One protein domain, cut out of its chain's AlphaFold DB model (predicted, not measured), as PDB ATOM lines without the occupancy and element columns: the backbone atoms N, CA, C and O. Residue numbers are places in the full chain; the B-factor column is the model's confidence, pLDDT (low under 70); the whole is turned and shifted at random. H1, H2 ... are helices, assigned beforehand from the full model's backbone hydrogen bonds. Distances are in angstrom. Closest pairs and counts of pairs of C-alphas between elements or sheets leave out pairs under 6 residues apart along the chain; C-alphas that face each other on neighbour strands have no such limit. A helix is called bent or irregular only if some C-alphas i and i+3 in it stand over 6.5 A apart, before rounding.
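What this domain is: This is residues 2 to 36 and 49 to 55 of the 72 residues of the protein "Inhibitor_I29 domain-containing protein" of Setaria viridis (UniProt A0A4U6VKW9). One long helix, H2, makes the longest axis; a short helix, H1, is set crosswise to it near its middle, and residues 49 to 55, beyond a cut, pass across that middle too. The printed part has 42 residues with two named helices, H1 then H2, and no named strand: all helix. It is compact, with a radius of gyration of the C-alphas of 10.4 A, and spans 30 by 23 by 15 A.

How they stand to each other: H1, residues 2 to 8, and H2, residues 15 to 36, are close but not clearly touching; their closest C-alphas, of Tyr 2 and Phe 25, are 7.2 A apart. Their lines are about perpendicular, at 87 degrees. Every O i to N i+4 pair is within hydrogen-bond range in H1, and 16 of 18 in H2.

Where its parts are: H1 begins at C-alpha 2 (35.818, 51.289, -48.769). H2 measures 30.6 A from first to last C-alpha and ends at C-alpha 36 (47.334, 64.908, -43.442). It has a kink of 39 degrees near residue 22 and is only just irregular: C-alphas 20 and 23 are 6.7 A apart.

The domain as a whole: The C-alphas farthest apart, of Asp 14 and Asn 36, are 31.0 A apart. Residues 37 to 48 are not printed; C-alphas 36 and 49 are 17.3 A apart. The link from H1 to H2 is short. No printed residue is under 70 in pLDDT.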
ATOM      1  N   TYR A   2      35.151  52.399 -48.063       91.94
ATOM      2  CA  TYR A   2      35.818  51.289 -48.769       91.94
ATOM      3  C   TYR A   2      35.183  50.893 -50.111       91.94
ATOM      4  O   TYR A   2      35.889  50.757 -51.101       91.94
ATOM      5  N   GLY A   3      33.850  50.797 -50.190       92.31
ATOM      6  CA  GLY A   3      33.161  50.533 -51.463       92.31
ATOM      7  C   GLY A   3      33.454  51.588 -52.538       92.31
ATOM      8  O   GLY A   3      33.806  51.231 -53.653       92.31
ATOM      9  N   ARG A   4      33.411  52.882 -52.180       93.94
ATOM     10  CA  ARG A   4      33.725  53.987 -53.106       93.94
ATOM     11  C   ARG A   4      35.172  53.929 -53.600       93.94
ATOM     12  O   ARG A   4      35.411  54.123 -54.784       93.94
ATOM     13  N   TRP A   5      36.118  53.633 -52.706       95.25
ATOM     14  CA  TRP A   5      37.526  53.461 -53.067       95.25
ATOM     15  C   TRP A   5      37.731  52.278 -54.027       95.25
ATOM     16  O   TRP A   5      38.390  52.439 -55.051       95.25
ATOM     17  N   ARG A   6      37.096  51.125 -53.764       94.56
ATOM     18  CA  ARG A   6      37.158  49.960 -54.664       94.56
ATOM     19  C   ARG A   6      36.573  50.266 -56.037       94.56
ATOM     20  O   ARG A   6      37.178  49.898 -57.037       94.56
ATOM     21  N   SER A   7      35.437  50.963 -56.093       94.31
ATOM     22  CA  SER A   7      34.841  51.402 -57.359       94.31
ATOM     23  C   SER A   7      35.761  52.352 -58.128       94.31
ATOM     24  O   SER A   7      35.919  52.184 -59.330       94.31
ATOM     25  N   PHE A   8      36.400  53.307 -57.446       94.38
ATOM     26  CA  PHE A   8      37.309  54.272 -58.072       94.38
ATOM     27  C   PHE A   8      38.551  53.603 -58.684       94.38
ATOM     28  O   PHE A   8      38.923  53.915 -59.810       94.38
ATOM     29  N   TYR A   9      39.163  52.651 -57.974       93.31
ATOM     30  CA  TYR A   9      40.346  51.920 -58.452       93.31
ATOM     31  C   TYR A   9      40.019  50.632 -59.227       93.31
ATOM     32  O   TYR A   9      40.930  49.882 -59.569       93.31
ATOM     33  N   ASN A  10      38.738  50.358 -59.497       93.81
ATOM     34  CA  ASN A  10      38.259  49.126 -60.133       93.81
ATOM     35  C   ASN A  10      38.803  47.837 -59.466       93.81
ATOM     36  O   ASN A  10      39.129  46.851 -60.128       93.81
ATOM     37  N   VAL A  11      38.905  47.842 -58.134       91.12
ATOM     38  CA  VAL A  11      39.381  46.699 -57.344       91.12
ATOM     39  C   VAL A  11      38.237  45.702 -57.162       91.12
ATOM     40  O   VAL A  11      37.300  45.933 -56.391       91.12
ATOM     41  N   LYS A  12      38.324  44.574 -57.873       91.62
ATOM     42  CA  LYS A  12      37.377  43.456 -57.778       91.62
ATOM     43  C   LYS A  12      37.903  42.400 -56.806       91.62
ATOM     44  O   LYS A  12      39.032  41.936 -56.938       91.62
ATOM     45  N   ARG A  13      37.072  42.047 -55.827       90.50
ATOM     46  CA  ARG A  13      37.331  41.071 -54.761       90.50
ATOM     47  C   ARG A  13      36.035  40.321 -54.479       90.50
ATOM     48  O   ARG A  13      34.966  40.928 -54.602       90.50
ATOM     49  N   ASP A  14      36.130  39.054 -54.102       93.38
ATOM     50  CA  ASP A  14      34.988  38.323 -53.554       93.38
ATOM     51  C   ASP A  14      34.627  38.823 -52.143       93.38
ATOM     52  O   ASP A  14      35.298  39.689 -51.573       93.38
ATOM     53  N   HIS A  15      33.513  38.329 -51.605       92.88
ATOM     54  CA  HIS A  15      33.002  38.772 -50.310       92.88
ATOM     55  C   HIS A  15      33.986  38.510 -49.163       92.88
ATOM     56  O   HIS A  15      34.217  39.405 -48.348       92.88
ATOM     57  N   ASP A  16      34.597  37.331 -49.130       93.94
ATOM     58  CA  ASP A  16      35.479  36.920 -48.041       93.94
ATOM     59  C   ASP A  16      36.767  37.748 -48.054       93.94
ATOM     60  O   ASP A  16      37.215  38.247 -47.017       93.94
ATOM     61  N   ASP A  17      37.309  38.013 -49.242       93.06
ATOM     62  CA  ASP A  17      38.460  38.887 -49.423       93.06
ATOM     63  C   ASP A  17      38.145  40.336 -49.039       93.06
ATOM     64  O   ASP A  17      38.983  41.011 -48.436       93.06
ATOM     65  N   ILE A  18      36.937  40.831 -49.331       92.75
ATOM     66  CA  ILE A  18      36.500  42.162 -48.881       92.75
ATOM     67  C   ILE A  18      36.521  42.232 -47.357       92.75
ATOM     68  O   ILE A  18      37.063  43.196 -46.811       92.75
ATOM     69  N   VAL A  19      35.937  41.239 -46.682       93.25
ATOM     70  CA  VAL A  19      35.860  41.197 -45.216       93.25
ATOM     71  C   VAL A  19      37.263  41.137 -44.616       93.25
ATOM     72  O   VAL A  19      37.596  41.955 -43.755       93.25
ATOM     73  N   ARG A  20      38.117  40.245 -45.127       93.56
ATOM     74  CA  ARG A  20      39.495  40.063 -44.658       93.56
ATOM     75  C   ARG A  20      40.352  41.311 -44.864       93.56
ATOM     76  O   ARG A  20      41.081  41.712 -43.961       93.56
ATOM     77  N   ARG A  21      40.258  41.962 -46.026       94.31
ATOM     78  CA  ARG A  21      41.112  43.109 -46.393       94.31
ATOM     79  C   ARG A  21      40.625  44.444 -45.842       94.31
ATOM     80  O   ARG A  21      41.398  45.401 -45.770       94.31
ATOM     81  N   PHE A  22      39.368  44.529 -45.403       94.31
ATOM     82  CA  PHE A  22      38.817  45.775 -44.874       94.31
ATOM     83  C   PHE A  22      39.595  46.308 -43.660       94.31
ATOM     84  O   PHE A  22      39.680  47.524 -43.475       94.31
ATOM     85  N   VAL A  23      40.208  45.435 -42.849       93.62
ATOM     86  CA  VAL A  23      41.062  45.871 -41.730       93.62
ATOM     87  C   VAL A  23      42.290  46.649 -42.214       93.62
ATOM     88  O   VAL A  23      42.533  47.752 -41.725       93.62
ATOM     89  N   HIS A  24      42.976  46.155 -43.245       93.38
ATOM     90  CA  HIS A  24      44.136  46.822 -43.837       93.38
ATOM     91  C   HIS A  24      43.747  48.149 -44.486       93.38
ATOM     92  O   HIS A  24      44.424  49.157 -44.297       93.38
ATOM     93  N   PHE A  25      42.584  48.187 -45.142       94.81
ATOM     94  CA  PHE A  25      42.030  49.432 -45.661       94.81
ATOM     95  C   PHE A  25      41.830  50.498 -44.577       94.81
ATOM     96  O   PHE A  25      42.208  51.657 -44.770       94.81
ATOM     97  N   LYS A  26      41.261  50.125 -43.423       95.00
ATOM     98  CA  LYS A  26      41.086  51.056 -42.295       95.00
ATOM     99  C   LYS A  26      42.428  51.574 -41.783       95.00
ATOM    100  O   LYS A  26      42.545  52.768 -41.513       95.00
ATOM    101  N   ASP A  27      43.428  50.706 -41.674       93.88
ATOM    102  CA  ASP A  27      44.759  51.094 -41.209       93.88
ATOM    103  C   ASP A  27      45.438  52.076 -42.161       93.88
ATOM    104  O   ASP A  27      45.957  53.104 -41.715       93.88
ATOM    105  N   THR A  28      45.372  51.822 -43.469       93.12
ATOM    106  CA  THR A  28      45.911  52.735 -44.482       93.12
ATOM    107  C   THR A  28      45.179  54.074 -44.467       93.12
ATOM    108  O   THR A  28      45.820  55.125 -44.449       93.12
ATOM    109  N   ALA A  29      43.844  54.064 -44.394       94.69
ATOM    110  CA  ALA A  29      43.048  55.288 -44.322       94.69
ATOM    111  C   ALA A  29      43.359  56.118 -43.071       94.69
ATOM    112  O   ALA A  29      43.487  57.341 -43.158       94.69
ATOM    113  N   ARG A  30      43.553  55.461 -41.922       95.00
ATOM    114  CA  ARG A  30      43.974  56.115 -40.681       95.00
ATOM    115  C   ARG A  30      45.363  56.742 -40.816       95.00
ATOM    116  O   ARG A  30      45.527  57.894 -40.438       95.00
ATOM    117  N   ARG A  31      46.342  56.039 -41.398       93.12
ATOM    118  CA  ARG A  31      47.692  56.592 -41.635       93.12
ATOM    119  C   ARG A  31      47.658  57.825 -42.533       93.12
ATOM    120  O   ARG A  31      48.312  58.811 -42.220       93.12
ATOM    121  N   VAL A  32      46.875  57.781 -43.612       94.31
ATOM    122  CA  VAL A  32      46.674  58.936 -44.501       94.31
ATOM    123  C   VAL A  32      46.046  60.106 -43.741       94.31
ATOM    124  O   VAL A  32      46.507  61.235 -43.871       94.31
ATOM    125  N   HIS A  33      45.027  59.846 -42.920       95.38
ATOM    126  CA  HIS A  33      44.374  60.885 -42.128       95.38
ATOM    127  C   HIS A  33      45.329  61.547 -41.125       95.38
ATOM    128  O   HIS A  33      45.420  62.773 -41.093       95.38
ATOM    129  N   GLU A  34      46.076  60.755 -40.353       97.00
ATOM    130  CA  GLU A  34      47.046  61.287 -39.389       97.00
ATOM    131  C   GLU A  34      48.199  62.020 -40.082       97.00
ATOM    132  O   GLU A  34      48.598  63.096 -39.640       97.00
ATOM    133  N   PHE A  35      48.684  61.510 -41.220       95.69
ATOM    134  CA  PHE A  35      49.681  62.216 -42.022       95.69
ATOM    135  C   PHE A  35      49.160  63.585 -42.475       95.69
ATOM    136  O   PHE A  35      49.844  64.593 -42.307       95.69
ATOM    137  N   ASN A  36      47.926  63.654 -42.974       96.44
ATOM    138  CA  ASN A  36      47.334  64.908 -43.442       96.44
ATOM    139  C   ASN A  36      47.095  65.921 -42.312       96.44
ATOM    140  O   ASN A  36      47.022  67.117 -42.573       96.44
ATOM    141  N   MET A  49      47.044  51.013 -53.350       87.25
ATOM    142  CA  MET A  49      47.571  50.086 -52.347       87.25
ATOM    143  C   MET A  49      46.774  50.080 -51.030       87.25
ATOM    144  O   MET A  49      47.233  49.546 -50.024       87.25
ATOM    145  N   GLY A  50      45.595  50.708 -51.019       89.12
ATOM    146  CA  GLY A  50      44.770  50.924 -49.837       89.12
ATOM    147  C   GLY A  50      44.463  49.663 -49.035       89.12
ATOM    148  O   GLY A  50      44.439  49.748 -47.813       89.12
ATOM    149  N   ASP A  51      44.267  48.516 -49.689       92.69
ATOM    150  CA  ASP A  51      43.868  47.245 -49.071       92.69
ATOM    151  C   ASP A  51      44.928  46.128 -49.170       92.69
ATOM    152  O   ASP A  51      44.597  44.954 -48.965       92.69
ATOM    153  N   LEU A  52      46.183  46.475 -49.492       89.94
ATOM    154  CA  LEU A  52      47.258  45.484 -49.581       89.94
ATOM    155  C   LEU A  52      47.551  44.860 -48.217       89.94
ATOM    156  O   LEU A  52      47.607  45.550 -47.195       89.94
ATOM    157  N   THR A  53      47.793  43.550 -48.220       86.50
ATOM    158  CA  THR A  53      48.280  42.840 -47.034       86.50
ATOM    159  C   THR A  53      49.779  43.094 -46.830       86.50
ATOM    160  O   THR A  53      50.479  43.486 -47.772       86.50
ATOM    161  N   PRO A  54      50.320  42.874 -45.617       81.38
ATOM    162  CA  PRO A  54      51.756  42.993 -45.364       81.38
ATOM    163  C   PRO A  54      52.615  42.148 -46.315       81.38
ATOM    164  O   PRO A  54      53.657  42.609 -46.780       81.38
ATOM    165  N   GLU A  55      52.156  40.943 -46.648       84.69
ATOM    166  CA  GLU A  55      52.827  40.023 -47.568       84.69
ATOM    167  C   GLU A  55      52.880  40.616 -48.979       84.69
ATOM    168  O   GLU A  55      53.944  40.660 -49.596       84.69
TER     169      GLU A  55